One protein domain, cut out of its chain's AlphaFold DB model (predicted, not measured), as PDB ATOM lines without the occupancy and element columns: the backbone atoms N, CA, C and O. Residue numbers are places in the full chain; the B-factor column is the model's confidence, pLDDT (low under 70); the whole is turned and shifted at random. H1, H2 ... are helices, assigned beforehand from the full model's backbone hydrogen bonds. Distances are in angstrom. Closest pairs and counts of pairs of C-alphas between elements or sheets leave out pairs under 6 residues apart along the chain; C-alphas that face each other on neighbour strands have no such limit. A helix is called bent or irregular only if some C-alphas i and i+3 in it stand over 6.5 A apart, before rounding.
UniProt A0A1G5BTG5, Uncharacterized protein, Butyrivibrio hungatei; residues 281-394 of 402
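What this domain is: This is residues 281 to 394 of the 402 residues of an uncharacterized protein of Butyrivibrio hungatei (UniProt A0A1G5BTG5). Four long helices run side by side in an up-and-down bundle, each against the one before it in the chain, and together they make a slim rod. Seen down the rod they form a four-cornered ring, with the pair H1 and H2 packed over the pair H3 and H4. The printed part has 114 residues, with four named helices in the order H1, H2, H3, H4 and no named strand; the class is all helix. It is only just compact, close to loose, with a radius of gyration of the C-alphas of 15.7 A, and spans 53 by 22 by 19 A.

How they stand to each other: Start with H1, residues 285 to 314, which touches H2, residues 321 to 337, opposite ways at a shallow tilt of 6 degrees; their closest C-alphas, of Ala 298 and Ser 331, are 5.2 A apart. With residues 327 to 334 alone, H2 touches residues 340 to 346 of H3, residues 340 to 361, closest at the C-alphas of Leu 330 and Ala 342, 5.4 A. H3 touches H4, residues 367 to 393, at 12 degrees, a shallow tilt, closest at the C-alphas of Leu 347 and Gly 373, 4.3 A. H4 touches H1, closest at the C-alphas of Thr 297 and Ala 372, 6.0 A. H1 and H3 are apart. Every O i to N i+4 pair is within hydrogen-bond range in H2, H3 and H4, and 24 of 26 in H1.

Where its parts are: Find C-alpha 285 at (265.666, 272.219, 205.922); from there H1 runs 43.3 A, irregular where C-alphas 286 and 289 are 7.8 A apart, with a kink of 32 degrees near residue 292. H2 measures 24.3 A and H3 31.1 A. H4 runs 39.4 A to C-alpha 393 at (281.697, 263.505, 209.193).

The domain as a whole: The C-alphas farthest apart, of Gly 316 and Thr 393, are 54.5 A apart. The printed part has no cut and no long link. Mean pLDDT of the printed part is 86.2; look at residue 394 for the one value under 70.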
ATOM      1  N   TYR A 281     274.085 276.255 209.628       80.00
ATOM      2  CA  TYR A 281     273.598 274.879 209.766       80.00
ATOM      3  C   TYR A 281     272.169 274.831 210.342       80.00
ATOM      4  O   TYR A 281     271.322 274.088 209.854       80.00
ATOM      5  N   LEU A 282     271.845 275.700 211.309       81.50
ATOM      6  CA  LEU A 282     270.489 275.850 211.861       81.50
ATOM      7  C   LEU A 282     269.448 276.366 210.839       81.50
ATOM      8  O   LEU A 282     268.248 276.279 211.101       81.50
ATOM      9  N   LYS A 283     269.863 276.904 209.681       83.31
ATOM     10  CA  LYS A 283     268.948 277.357 208.614       83.31
ATOM     11  C   LYS A 283     268.540 276.240 207.651       83.31
ATOM     12  O   LYS A 283     267.553 276.424 206.944       83.31
ATOM     13  N   LEU A 284     269.269 275.122 207.621       80.38
ATOM     14  CA  LEU A 284     269.014 274.003 206.711       80.38
ATOM     15  C   LEU A 284     267.588 273.438 206.879       80.38
ATOM     16  O   LEU A 284     267.100 273.366 208.013       80.38
ATOM     17  N   PRO A 285     266.942 272.936 205.807       73.00
ATOM     18  CA  PRO A 285     265.666 272.219 205.922       73.00
ATOM     19  C   PRO A 285     265.792 270.989 206.841       73.00
ATOM     20  O   PRO A 285     264.899 270.724 207.650       73.00
ATOM     21  N   ALA A 286     266.972 270.352 206.835       74.62
ATOM     22  CA  ALA A 286     267.408 269.315 207.772       74.62
ATOM     23  C   ALA A 286     267.193 269.664 209.262       74.62
ATOM     24  O   ALA A 286     266.976 268.781 210.090       74.62
ATOM     25  N   MET A 287     267.232 270.953 209.614       75.25
ATOM     26  CA  MET A 287     267.086 271.451 210.984       75.25
ATOM     27  C   MET A 287     265.719 272.097 211.260       75.25
ATOM     28  O   MET A 287     265.470 272.511 212.391       75.25
ATOM     29  N   ALA A 288     264.804 272.174 210.284       77.00
ATOM     30  CA  ALA A 288     263.560 272.944 210.405       77.00
ATOM     31  C   ALA A 288     262.687 272.540 211.613       77.00
ATOM     32  O   ALA A 288     262.140 273.409 212.296       77.00
ATOM     33  N   GLY A 289     262.591 271.242 211.918       78.88
ATOM     34  CA  GLY A 289     261.837 270.734 213.071       78.88
ATOM     35  C   GLY A 289     262.440 271.122 214.429       78.88
ATOM     36  O   GLY A 289     261.706 271.491 215.345       78.88
ATOM     37  N   ASP A 290     263.767 271.102 214.562       81.69
ATOM     38  CA  ASP A 290     264.441 271.472 215.815       81.69
ATOM     39  C   ASP A 290     264.579 272.995 215.957       81.69
ATOM     40  O   ASP A 290     264.404 273.524 217.055       81.69
ATOM     41  N   LYS A 291     264.761 273.719 214.844       83.00
ATOM     42  CA  LYS A 291     264.654 275.183 214.783       83.00
ATOM     43  C   LYS A 291     263.281 275.649 215.272       83.00
ATOM     44  O   LYS A 291     263.225 276.519 216.132       83.00
ATOM     45  N   LYS A 292     262.179 275.033 214.812       85.69
ATOM     46  CA  LYS A 292     260.820 275.329 215.314       85.69
ATOM     47  C   LYS A 292     260.720 275.158 216.836       85.69
ATOM     48  O   LYS A 292     260.140 276.018 217.492       85.69
ATOM     49  N   LYS A 293     261.324 274.106 217.408       85.06
ATOM     50  CA  LYS A 293     261.359 273.886 218.866       85.06
ATOM     51  C   LYS A 293     262.154 274.978 219.590       85.06
ATOM     52  O   LYS A 293     261.634 275.562 220.532       85.06
ATOM     53  N   MET A 294     263.350 275.328 219.104       85.19
ATOM     54  CA  MET A 294     264.148 276.439 219.650       85.19
ATOM     55  C   MET A 294     263.408 277.781 219.600       85.19
ATOM     56  O   MET A 294     263.387 278.509 220.589       85.19
ATOM     57  N   THR A 295     262.792 278.111 218.461       87.25
ATOM     58  CA  THR A 295     262.031 279.354 218.285       87.25
ATOM     59  C   THR A 295     260.792 279.379 219.180       87.25
ATOM     60  O   THR A 295     260.537 280.399 219.809       87.25
ATOM     61  N   GLY A 296     260.066 278.264 219.317       88.06
ATOM     62  CA  GLY A 296     258.938 278.152 220.249       88.06
ATOM     63  C   GLY A 296     259.345 278.393 221.707       88.06
ATOM     64  O   GLY A 296     258.655 279.115 222.422       88.06
ATOM     65  N   THR A 297     260.502 277.871 222.132       89.44
ATOM     66  CA  THR A 297     261.047 278.146 223.470       89.44
ATOM     67  C   THR A 297     261.493 279.601 223.636       89.44
ATOM     68  O   THR A 297     261.257 280.192 224.682       89.44
ATOM     69  N   ALA A 298     262.086 280.224 222.612       89.56
ATOM     70  CA  ALA A 298     262.403 281.654 222.659       89.56
ATOM     71  C   ALA A 298     261.133 282.519 222.781       89.56
ATOM     72  O   ALA A 298     261.103 283.448 223.583       89.56
ATOM     73  N   ILE A 299     260.063 282.168 222.057       91.19
ATOM     74  CA  ILE A 299     258.760 282.846 222.128       91.19
ATOM     75  C   ILE A 299     258.145 282.751 223.528       91.19
ATOM     76  O   ILE A 299     257.711 283.774 224.055       91.19
ATOM     77  N   SER A 300     258.145 281.575 224.171       92.19
ATOM     78  CA  SER A 300     257.615 281.465 225.539       92.19
ATOM     79  C   SER A 300     258.430 282.279 226.550       92.19
ATOM     80  O   SER A 300     257.843 282.891 227.441       92.19
ATOM     81  N   ILE A 301     259.753 282.381 226.372       92.62
ATOM     82  CA  ILE A 301     260.608 283.264 227.178       92.62
ATOM     83  C   ILE A 301     260.232 284.740 226.970       92.62
ATOM     84  O   ILE A 301     260.044 285.445 227.956       92.62
ATOM     85  N   TYR A 302     260.062 285.218 225.728       93.94
ATOM     86  CA  TYR A 302     259.653 286.612 225.484       93.94
ATOM     87  C   TYR A 302     258.289 286.935 226.118       93.94
ATOM     88  O   TYR A 302     258.136 287.999 226.712       93.94
ATOM     89  N   VAL A 303     257.320 286.014 226.056       93.94
ATOM     90  CA  VAL A 303     256.005 286.188 226.702       93.94
ATOM     91  C   VAL A 303     256.142 286.291 228.228       93.94
ATOM     92  O   VAL A 303     255.565 287.198 228.826       93.94
ATOM     93  N   LEU A 304     256.951 285.431 228.860       91.94
ATOM     94  CA  LEU A 304     257.226 285.506 230.303       91.94
ATOM     95  C   LEU A 304     257.901 286.828 230.701       91.94
ATOM     96  O   LEU A 304     257.526 287.415 231.716       91.94
ATOM     97  N   ILE A 305     258.843 287.327 229.892       92.69
ATOM     98  CA  ILE A 305     259.513 288.616 230.122       92.69
ATOM     99  C   ILE A 305     258.510 289.770 230.042       92.69
ATOM    100  O   ILE A 305     258.488 290.603 230.942       92.69
ATOM    101  N   VAL A 306     257.645 289.808 229.020       93.00
ATOM    102  CA  VAL A 306     256.630 290.870 228.865       93.00
ATOM    103  C   VAL A 306     255.644 290.880 230.038       93.00
ATOM    104  O   VAL A 306     255.355 291.946 230.577       93.00
ATOM    105  N   ILE A 307     255.180 289.707 230.487       90.69
ATOM    106  CA  ILE A 307     254.300 289.585 231.663       90.69
ATOM    107  C   ILE A 307     255.020 290.062 232.937       90.69
ATOM    108  O   ILE A 307     254.447 290.820 233.720       90.69
ATOM    109  N   SER A 308     256.286 289.668 233.122       88.44
ATOM    110  CA  SER A 308     257.100 290.075 234.279       88.44
ATOM    111  C   SER A 308     257.312 291.594 234.307       88.44
ATOM    112  O   SER A 308     257.070 292.236 235.326       88.44
ATOM    113  N   ALA A 309     257.685 292.181 233.167       89.75
ATOM    114  CA  ALA A 309     257.935 293.611 233.027       89.75
ATOM    115  C   ALA A 309     256.676 294.459 233.258       89.75
ATOM    116  O   ALA A 309     256.759 295.498 233.912       89.75
ATOM    117  N   ALA A 310     255.508 294.009 232.789       89.88
ATOM    118  CA  ALA A 310     254.235 294.676 233.061       89.88
ATOM    119  C   ALA A 310     253.905 294.700 234.566       89.88
ATOM    120  O   ALA A 310     253.481 295.729 235.096       89.88
ATOM    121  N   PHE A 311     254.153 293.591 235.273       86.94
ATOM    122  CA  PHE A 311     253.928 293.489 236.714       86.94
ATOM    123  C   PHE A 311     254.891 294.390 237.507       86.94
ATOM    124  O   PHE A 311     254.443 295.170 238.347       86.94
ATOM    125  N   SER A 312     256.186 294.385 237.181       87.25
ATOM    126  CA  SER A 312     257.168 295.279 237.810       87.25
ATOM    127  C   SER A 312     256.903 296.761 237.521       87.25
ATOM    128  O   SER A 312     257.033 297.584 238.429       87.25
ATOM    129  N   PHE A 313     256.436 297.108 236.315       87.62
ATOM    130  CA  PHE A 313     255.995 298.469 235.992       87.62
ATOM    131  C   PHE A 313     254.782 298.894 236.836       87.62
ATOM    132  O   PHE A 313     254.783 299.995 237.382       87.62
ATOM    133  N   SER A 314     253.787 298.017 237.038       87.50
ATOM    134  CA  SER A 314     252.626 298.320 237.900       87.50
ATOM    135  C   SER A 314     252.963 298.509 239.388       87.50
ATOM    136  O   SER A 314     252.156 299.069 240.123       87.50
ATOM    137  N   GLN A 315     254.158 298.094 239.823       84.50
ATOM    138  CA  GLN A 315     254.689 298.338 241.170       84.50
ATOM    139  C   GLN A 315     255.708 299.493 241.219       84.50
ATOM    140  O   GLN A 315     256.254 299.782 242.281       84.50
ATOM    141  N   GLY A 316     256.011 300.137 240.086       85.81
ATOM    142  CA  GLY A 316     257.047 301.171 239.991       85.81
ATOM    143  C   GLY A 316     258.479 300.662 240.212       85.81
ATOM    144  O   GLY A 316     259.379 301.464 240.463       85.81
ATOM    145  N   ASN A 317     258.718 299.347 240.135       82.31
ATOM    146  CA  ASN A 317     260.039 298.758 240.347       82.31
ATOM    147  C   ASN A 317     260.789 298.594 239.016       82.31
ATOM    148  O   ASN A 317     260.647 297.596 238.311       82.31
ATOM    149  N   TYR A 318     261.623 299.581 238.692       81.88
ATOM    150  CA  TYR A 318     262.375 299.630 237.434       81.88
ATOM    151  C   TYR A 318     263.708 298.857 237.453       81.88
ATOM    152  O   TYR A 318     264.324 298.705 236.398       81.88
ATOM    153  N   TRP A 319     264.164 298.339 238.602       80.44
ATOM    154  CA  TRP A 319     265.465 297.650 238.698       80.44
ATOM    155  C   TRP A 319     265.530 296.367 237.855       80.44
ATOM    156  O   TRP A 319     266.564 296.084 237.253       80.44
ATOM    157  N   GLY A 320     264.412 295.645 237.717       79.31
ATOM    158  CA  GLY A 320     264.325 294.421 236.906       79.31
ATOM    159  C   GLY A 320     264.515 294.615 235.392       79.31
ATOM    160  O   GLY A 320     264.627 293.633 234.663       79.31
ATOM    161  N   ILE A 321     264.583 295.857 234.888       84.62
ATOM    162  CA  ILE A 321     264.747 296.130 233.449       84.62
ATOM    163  C   ILE A 321     266.074 295.576 232.906       84.62
ATOM    164  O   ILE A 321     266.102 295.071 231.781       84.62
ATOM    165  N   LEU A 322     267.157 295.616 233.690       85.56
ATOM    166  CA  LEU A 322     268.454 295.061 233.277       85.56
ATOM    167  C   LEU A 322     268.389 293.534 233.101       85.56
ATOM    168  O   LEU A 322     268.886 293.012 232.100       85.56
ATOM    169  N   ASP A 323     267.697 292.839 234.003       85.31
ATOM    170  CA  ASP A 323     267.468 291.394 233.923       85.31
ATOM    171  C   ASP A 323     266.623 291.025 232.698       85.31
ATOM    172  O   ASP A 323     266.952 290.082 231.978       85.31
ATOM    173  N   TYR A 324     265.579 291.798 232.382       89.75
ATOM    174  CA  TYR A 324     264.780 291.573 231.172       89.75
ATOM    175  C   TYR A 324     265.603 291.740 229.888       89.75
ATOM    176  O   TYR A 324     265.464 290.936 228.965       89.75
ATOM    177  N   ILE A 325     266.510 292.722 229.837       91.06
ATOM    178  CA  ILE A 325     267.450 292.895 228.719       91.06
ATOM    179  C   ILE A 325     268.400 291.689 228.621       91.06
ATOM    180  O   ILE A 325     268.593 291.144 227.531       91.06
ATOM    181  N   LEU A 326     268.947 291.218 229.745       90.88
ATOM    182  CA  LEU A 326     269.819 290.040 229.797       90.88
ATOM    183  C   LEU A 326     269.095 288.759 229.340       90.88
ATOM    184  O   LEU A 326     269.647 287.984 228.554       90.88
ATOM    185  N   LEU A 327     267.839 288.564 229.744       91.56
ATOM    186  CA  LEU A 327     267.012 287.433 229.316       91.56
ATOM    187  C   LEU A 327     266.677 287.477 227.817       91.56
ATOM    188  O   LEU A 327     266.719 286.432 227.166       91.56
ATOM    189  N   ILE A 328     266.420 288.664 227.248       93.50
ATOM    190  CA  ILE A 328     266.264 288.850 225.792       93.50
ATOM    191  C   ILE A 328     267.565 288.479 225.060       93.50
ATOM    192  O   ILE A 328     267.533 287.764 224.058       93.50
ATOM    193  N   ILE A 329     268.730 288.898 225.566       92.88
ATOM    194  CA  ILE A 329     270.031 288.549 224.968       92.88
ATOM    195  C   ILE A 329     270.270 287.028 225.006       92.88
ATOM    196  O   ILE A 329     270.768 286.455 224.026       92.88
ATOM    197  N   LEU A 330     269.895 286.350 226.095       92.06
ATOM    198  CA  LEU A 330     270.010 284.893 226.226       92.06
ATOM    199  C   LEU A 330     269.088 284.146 225.251       92.06
ATOM    200  O   LEU A 330     269.565 283.266 224.527       92.06
ATOM    201  N   SER A 331     267.803 284.503 225.163       89.44
ATOM    202  CA  SER A 331     266.850 283.851 224.247       89.44
ATOM    203  C   SER A 331     267.185 284.096 222.770       89.44
ATOM    204  O   SER A 331     267.122 283.158 221.967       89.44
ATOM    205  N   VAL A 332     267.681 285.286 222.411       90.38
ATOM    206  CA  VAL A 332     268.225 285.572 221.069       90.38
ATOM    207  C   VAL A 332     269.446 284.688 220.752       90.38
ATOM    208  O   VAL A 332     269.566 284.169 219.638       90.38
ATOM    209  N   ASN A 333     270.338 284.435 221.716       86.56
ATOM    210  CA  ASN A 333     271.474 283.524 221.513       86.56
ATOM    211  C   ASN A 333     271.060 282.044 221.415       86.56
ATOM    212  O   ASN A 333     271.731 281.264 220.728       86.56
ATOM    213  N   ILE A 334     269.951 281.643 222.044       86.94
ATOM    214  CA  ILE A 334     269.366 280.307 221.872       86.94
ATOM    215  C   ILE A 334     268.794 280.170 220.452       86.94
ATOM    216  O   ILE A 334     269.215 279.271 219.722       86.94
ATOM    217  N   GLN A 335     267.922 281.089 220.015       86.56
ATOM    218  CA  GLN A 335     267.202 280.969 218.735       86.56
ATOM    219  C   GLN A 335     268.094 281.111 217.485       86.56
ATOM    220  O   GLN A 335     267.778 280.532 216.448       86.56
ATOM    221  N   LEU A 336     269.190 281.884 217.555       78.81
ATOM    222  CA  LEU A 336     270.058 282.163 216.396       78.81
ATOM    223  C   LEU A 336     271.277 281.234 216.279       78.81
ATOM    224  O   LEU A 336     271.884 281.162 215.210       78.81
ATOM    225  N   ARG A 337     271.697 280.585 217.374       73.75
ATOM    226  CA  ARG A 337     272.976 279.847 217.440       73.75
ATOM    227  C   ARG A 337     272.893 278.477 218.122       73.75
ATOM    228  O   ARG A 337     273.905 277.779 218.156       73.75
ATOM    229  N   GLY A 338     271.748 278.095 218.697       77.12
ATOM    230  CA  GLY A 338     271.611 276.842 219.449       77.12
ATOM    231  C   GLY A 338     272.556 276.763 220.656       77.12
ATOM    232  O   GLY A 338     273.173 275.725 220.909       77.12
ATOM    233  N   SER A 339     272.749 277.881 221.366       85.38
ATOM    234  CA  SER A 339     273.738 277.978 222.445       85.38
ATOM    235  C   SER A 339     273.312 277.219 223.708       85.38
ATOM    236  O   SER A 339     272.522 277.720 224.506       85.38
ATOM    237  N   LEU A 340     273.902 276.035 223.929       83.81
ATOM    238  CA  LEU A 340     273.754 275.269 225.179       83.81
ATOM    239  C   LEU A 340     274.125 276.087 226.424       83.81
ATOM    240  O   LEU A 340     273.461 275.970 227.445       83.81
ATOM    241  N   VAL A 341     275.165 276.927 226.343       87.94
ATOM    242  CA  VAL A 341     275.611 277.744 227.485       87.94
ATOM    243  C   VAL A 341     274.520 278.739 227.880       87.94
ATOM    244  O   VAL A 341     274.188 278.841 229.054       87.94
ATOM    245  N   ALA A 342     273.886 279.400 226.904       88.44
ATOM    246  CA  ALA A 342     272.764 280.299 227.175       88.44
ATOM    247  C   ALA A 342     271.542 279.553 227.745       88.44
ATOM    248  O   ALA A 342     270.868 280.080 228.624       88.44
ATOM    249  N   ALA A 343     271.285 278.317 227.299       89.81
ATOM    250  CA  ALA A 343     270.211 277.484 227.841       89.81
ATOM    251  C   ALA A 343     270.460 277.062 229.305       89.81
ATOM    252  O   ALA A 343     269.534 277.113 230.111       89.81
ATOM    253  N   TYR A 344     271.698 276.712 229.675       92.44
ATOM    254  CA  TYR A 344     272.053 276.414 231.069       92.44
ATOM    255  C   TYR A 344     272.056 277.658 231.966       92.44
ATOM    256  O   TYR A 344     271.577 277.578 233.094       92.44
ATOM    257  N   VAL A 345     272.524 278.812 231.475       93.38
ATOM    258  CA  VAL A 345     272.444 280.087 232.215       93.38
ATOM    259  C   VAL A 345     270.984 280.479 232.465       93.38
ATOM    260  O   VAL A 345     270.638 280.833 233.587       93.38
ATOM    261  N   LEU A 346     270.107 280.335 231.465       92.44
ATOM    262  CA  LEU A 346     268.666 280.562 231.619       92.44
ATOM    263  C   LEU A 346     268.023 279.600 232.633       92.44
ATOM    264  O   LEU A 346     267.220 280.032 233.458       92.44
ATOM    265  N   LEU A 347     268.375 278.309 232.588       94.19
ATOM    266  CA  LEU A 347     267.896 277.313 233.553       94.19
ATOM    267  C   LEU A 347     268.321 277.682 234.984       94.19
ATOM    268  O   LEU A 347     267.487 277.681 235.888       94.19
ATOM    269  N   GLY A 348     269.596 278.035 235.175       93.38
ATOM    270  CA  GLY A 348     270.140 278.467 236.464       93.38
ATOM    271  C   GLY A 348     269.465 279.734 236.991       93.38
ATOM    272  O   GLY A 348     269.069 279.766 238.152       93.38
ATOM    273  N   TYR A 349     269.249 280.732 236.129       92.12
ATOM    274  CA  TYR A 349     268.500 281.946 236.463       92.12
ATOM    275  C   TYR A 349     267.059 281.631 236.894       92.12
ATOM    276  O   TYR A 349     266.601 282.125 237.920       92.12
ATOM    277  N   GLY A 350     266.353 280.764 236.156       91.31
ATOM    278  CA  GLY A 350     264.993 280.349 236.507       91.31
ATOM    279  C   GLY A 350     264.913 279.670 237.877       91.31
ATOM    280  O   GLY A 350     264.020 279.980 238.659       91.31
ATOM    281  N   ILE A 351     265.872 278.792 238.193       92.88
ATOM    282  CA  ILE A 351     265.972 278.134 239.504       92.88
ATOM    283  C   ILE A 351     266.268 279.162 240.607       92.88
ATOM    284  O   ILE A 351     265.592 279.168 241.634       92.88
ATOM    285  N   LEU A 352     267.243 280.048 240.386       91.12
ATOM    286  CA  LEU A 352     267.679 281.047 241.362       91.12
ATOM    287  C   LEU A 352     266.567 282.058 241.685       91.12
ATOM    288  O   LEU A 352     266.290 282.282 242.862       91.12
ATOM    289  N   ASN A 353     265.854 282.579 240.680       87.94
ATOM    290  CA  ASN A 353     264.689 283.439 240.911       87.94
ATOM    291  C   ASN A 353     263.563 282.710 241.650       87.94
ATOM    292  O   ASN A 353     262.951 283.292 242.540       87.94
ATOM    293  N   THR A 354     263.281 281.443 241.323       90.44
ATOM    294  CA  THR A 354     262.264 280.677 242.058       90.44
ATOM    295  C   THR A 354     262.643 280.493 243.528       90.44
ATOM    296  O   THR A 354     261.764 280.597 244.383       90.44
ATOM    297  N   ILE A 355     263.925 280.303 243.852       91.06
ATOM    298  CA  ILE A 355     264.402 280.260 245.243       91.06
ATOM    299  C   ILE A 355     264.211 281.623 245.931       91.06
ATOM    300  O   ILE A 355     263.618 281.658 247.007       91.06
ATOM    301  N   ILE A 356     264.632 282.731 245.305       88.56
ATOM    302  CA  ILE A 356     264.481 284.086 245.869       88.56
ATOM    303  C   ILE A 356     263.006 284.405 246.149       88.56
ATOM    304  O   ILE A 356     262.658 284.691 247.292       88.56
ATOM    305  N   TYR A 357     262.113 284.259 245.164       85.75
ATOM    306  CA  TYR A 357     260.687 284.542 245.368       85.75
ATOM    307  C   TYR A 357     260.030 283.626 246.411       85.75
ATOM    308  O   TYR A 357     259.151 284.077 247.143       85.75
ATOM    309  N   THR A 358     260.475 282.369 246.538       88.88
ATOM    310  CA  THR A 358     259.980 281.470 247.597       88.88
ATOM    311  C   THR A 358     260.375 281.967 248.993       88.88
ATOM    312  O   THR A 358     259.583 281.838 249.922       88.88
ATOM    313  N   ILE A 359     261.567 282.557 249.144       90.00
ATOM    314  CA  ILE A 359     262.051 283.120 250.415       90.00
ATOM    315  C   ILE A 359     261.374 284.464 250.723       90.00
ATOM    316  O   ILE A 359     260.946 284.681 251.853       90.00
ATOM    317  N   GLU A 360     261.256 285.356 249.737       85.88
ATOM    318  CA  GLU A 360     260.723 286.714 249.929       85.88
ATOM    319  C   GLU A 360     259.194 286.762 250.048       85.88
ATOM    320  O   GLU A 360     258.660 287.508 250.867       85.88
ATOM    321  N   MET A 361     258.479 285.987 249.226       81.62
ATOM    322  CA  MET A 361     257.014 286.041 249.123       81.62
ATOM    323  C   MET A 361     256.318 284.829 249.760       81.62
ATOM    324  O   MET A 361     255.092 284.800 249.847       81.62
ATOM    325  N   GLY A 362     257.072 283.812 250.191       82.75
ATOM    326  CA  GLY A 362     256.534 282.588 250.793       82.75
ATOM    327  C   GLY A 362     255.862 281.621 249.808       82.75
ATOM    328  O   GLY A 362     255.343 280.590 250.234       82.75
ATOM    329  N   PHE A 363     255.863 281.916 248.501       79.75
ATOM    330  CA  PHE A 363     255.305 281.048 247.458       79.75
ATOM    331  C   PHE A 363     256.224 280.950 246.224       79.75
ATOM    332  O   PHE A 363     256.873 281.930 245.851       79.75
ATOM    333  N   PRO A 364     256.284 279.786 245.546       78.50
ATOM    334  CA  PRO A 364     257.189 279.574 244.419       78.50
ATOM    335  C   PRO A 364     256.696 280.247 243.129       78.50
ATOM    336  O   PRO A 364     255.941 279.670 242.344       78.50
ATOM    337  N   ALA A 365     257.169 281.467 242.876       78.25
ATOM    338  CA  ALA A 365     257.026 282.149 241.587       78.25
ATOM    339  C   ALA A 365     258.172 281.797 240.608       78.25
ATOM    340  O   ALA A 365     259.159 281.153 240.960       78.25
ATOM    341  N   GLY A 366     258.056 282.205 239.340       76.62
ATOM    342  CA  GLY A 366     259.143 282.098 238.349       76.62
ATOM    343  C   GLY A 366     259.330 280.734 237.662       76.62
ATOM    344  O   GLY A 366     260.077 280.655 236.687       76.62
ATOM    345  N   PHE A 367     258.600 279.686 238.070       83.75
ATOM    346  CA  PHE A 367     258.719 278.316 237.532       83.75
ATOM    347  C   PHE A 367     258.607 278.207 235.995       83.75
ATOM    348  O   PHE A 367     259.176 277.294 235.396       83.75
ATOM    349  N   GLY A 368     257.932 279.152 235.329       88.38
ATOM    350  CA  GLY A 368     257.875 279.231 233.864       88.38
ATOM    351  C   GLY A 368     259.258 279.327 233.202       88.38
ATOM    352  O   GLY A 368     259.479 278.702 232.164       88.38
ATOM    353  N   TYR A 369     260.214 280.026 233.826       90.94
ATOM    354  CA  TYR A 369     261.597 280.109 233.342       90.94
ATOM    355  C   TYR A 369     262.344 278.776 233.488       90.94
ATOM    356  O   TYR A 369     263.134 278.431 232.611       90.94
ATOM    357  N   ILE A 370     262.052 277.985 234.529       93.00
ATOM    358  CA  ILE A 370     262.606 276.630 234.696       93.00
ATOM    359  C   ILE A 370     262.094 275.715 233.578       93.00
ATOM    360  O   ILE A 370     262.890 275.068 232.898       93.00
ATOM    361  N   ILE A 371     260.779 275.706 233.330       92.12
ATOM    362  CA  ILE A 371     260.158 274.891 232.271       92.12
ATOM    363  C   ILE A 371     260.737 275.269 230.897       92.12
ATOM    364  O   ILE A 371     261.175 274.394 230.146       92.12
ATOM    365  N   ALA A 372     260.809 276.566 230.580       91.38
ATOM    366  CA  ALA A 372     261.419 277.047 229.343       91.38
ATOM    367  C   ALA A 372     262.915 276.683 229.246       91.38
ATOM    368  O   ALA A 372     263.369 276.244 228.188       91.38
ATOM    369  N   GLY A 373     263.668 276.786 230.346       91.31
ATOM    370  CA  GLY A 373     265.071 276.376 230.433       91.31
ATOM    371  C   GLY A 373     265.282 274.890 230.130       91.31
ATOM    372  O   GLY A 373     266.165 274.548 229.344       91.31
ATOM    373  N   ILE A 374     264.439 274.003 230.668       93.25
ATOM    374  CA  ILE A 374     264.501 272.556 230.398       93.25
ATOM    375  C   ILE A 374     264.280 272.276 228.903       93.25
ATOM    376  O   ILE A 374     265.091 271.589 228.277       93.25
ATOM    377  N   PHE A 375     263.240 272.857 228.293       91.81
ATOM    378  CA  PHE A 375     263.003 272.708 226.852       91.81
ATOM    379  C   PHE A 375     264.144 273.296 226.002       91.81
ATOM    380  O   PHE A 375     264.542 272.679 225.008       91.81
ATOM    381  N   ALA A 376     264.733 274.424 226.415       90.31
ATOM    382  CA  ALA A 376     265.887 275.020 225.745       90.31
ATOM    383  C   ALA A 376     267.113 274.095 225.793       90.31
ATOM    384  O   ALA A 376     267.765 273.888 224.767       90.31
ATOM    385  N   VAL A 377     267.418 273.493 226.947       92.62
ATOM    386  CA  VAL A 377     268.531 272.541 227.100       92.62
ATOM    387  C   VAL A 377     268.306 271.299 226.232       92.62
ATOM    388  O   VAL A 377     269.219 270.894 225.513       92.62
ATOM    389  N   ILE A 378     267.095 270.731 226.204       89.12
ATOM    390  CA  ILE A 378     266.776 269.561 225.365       89.12
ATOM    391  C   ILE A 378     266.970 269.883 223.871       89.12
ATOM    392  O   ILE A 378     267.662 269.143 223.161       89.12
ATOM    393  N   ALA A 379     266.414 271.001 223.391       86.31
ATOM    394  CA  ALA A 379     266.515 271.404 221.988       86.31
ATOM    395  C   ALA A 379     267.960 271.752 221.576       86.31
ATOM    396  O   ALA A 379     268.444 271.284 220.541       86.31
ATOM    397  N   THR A 380     268.678 272.528 222.396       86.88
ATOM    398  CA  THR A 380     270.081 272.894 222.127       86.88
ATOM    399  C   THR A 380     271.032 271.698 222.212       86.88
ATOM    400  O   THR A 380     271.963 271.631 221.409       86.88
ATOM    401  N   ASN A 381     270.789 270.714 223.086       87.56
ATOM    402  CA  ASN A 381     271.593 269.487 223.161       87.56
ATOM    403  C   ASN A 381     271.411 268.612 221.908       87.56
ATOM    404  O   ASN A 381     272.404 268.223 221.289       87.56
ATOM    405  N   LYS A 382     270.167 268.371 221.459       85.50
ATOM    406  CA  LYS A 382     269.904 267.614 220.216       85.50
ATOM    407  C   LYS A 382     270.595 268.261 219.009       85.50
ATOM    408  O   LYS A 382     271.329 267.588 218.286       85.50
ATOM    409  N   PHE A 383     270.433 269.575 218.851       85.75
ATOM    410  CA  PHE A 383     271.111 270.345 217.807       85.75
ATOM    411  C   PHE A 383     272.640 270.261 217.909       85.75
ATOM    412  O   PHE A 383     273.307 270.009 216.908       85.75
ATOM    413  N   ARG A 384     273.215 270.409 219.110       85.00
ATOM    414  CA  ARG A 384     274.668 270.307 219.332       85.00
ATOM    415  C   ARG A 384     275.226 268.926 218.995       85.00
ATOM    416  O   ARG A 384     276.324 268.872 218.449       85.00
ATOM    417  N   LYS A 385     274.495 267.838 219.266       84.94
ATOM    418  CA  LYS A 385     274.880 266.481 218.835       84.94
ATOM    419  C   LYS A 385     274.905 266.381 217.308       84.94
ATOM    420  O   LYS A 385     275.923 265.986 216.751       84.94
ATOM    421  N   SER A 386     273.844 266.841 216.643       81.31
ATOM    422  CA  SER A 386     273.761 266.875 215.174       81.31
ATOM    423  C   SER A 386     274.876 267.712 214.532       81.31
ATOM    424  O   SER A 386     275.529 267.267 213.592       81.31
ATOM    425  N   TYR A 387     275.140 268.908 215.064       82.69
ATOM    426  CA  TYR A 387     276.190 269.794 214.561       82.69
ATOM    427  C   TYR A 387     277.602 269.237 214.804       82.69
ATOM    428  O   TYR A 387     278.443 269.326 213.912       82.69
ATOM    429  N   LYS A 388     277.873 268.621 215.970       82.19
ATOM    430  CA  LYS A 388     279.143 267.907 216.208       82.19
ATOM    431  C   LYS A 388     279.358 266.808 215.164       82.19
ATOM    432  O   LYS A 388     280.451 266.711 214.615       82.19
ATOM    433  N   GLU A 389     278.319 266.035 214.855       77.81
ATOM    434  CA  GLU A 389     278.413 264.951 213.875       77.81
ATOM    435  C   GLU A 389     278.619 265.467 212.443       77.81
ATOM    436  O   GLU A 389     279.462 264.934 211.723       77.81
ATOM    437  N   TYR A 390     277.960 266.566 212.058       78.25
ATOM    438  CA  TYR A 390     278.239 267.267 210.798       78.25
ATOM    439  C   TYR A 390     279.687 267.773 210.710       78.25
ATOM    440  O   TYR A 390     280.333 267.619 209.674       78.25
ATOM    441  N   VAL A 391     280.240 268.345 211.785       76.50
ATOM    442  CA  VAL A 391     281.647 268.781 211.792       76.50
ATOM    443  C   VAL A 391     282.587 267.579 211.624       76.50
ATOM    444  O   VAL A 391     283.497 267.652 210.794       76.50
ATOM    445  N   ARG A 392     282.322 266.474 212.343       73.88
ATOM    446  CA  ARG A 392     283.112 265.228 212.340       73.88
ATOM    447  C   ARG A 392     283.087 264.487 210.999       73.88
ATOM    448  O   ARG A 392     284.124 264.009 210.557       73.88
ATOM    449  N   THR A 393     281.922 264.380 210.364       73.62
ATOM    450  CA  THR A 393     281.697 263.505 209.193       73.62
ATOM    451  C   THR A 393     281.473 264.259 207.881       73.62
ATOM    452  O   THR A 393     281.632 263.690 206.806       73.62
ATOM    453  N   GLY A 394     281.078 265.532 207.944       67.56
ATOM    454  CA  GLY A 394     280.547 266.291 206.808       67.56
ATOM    455  C   GLY A 394     279.082 265.990 206.466       67.56
ATOM    456  O   GLY A 394     278.506 266.714 205.657       67.56
TER     457      GLY A 394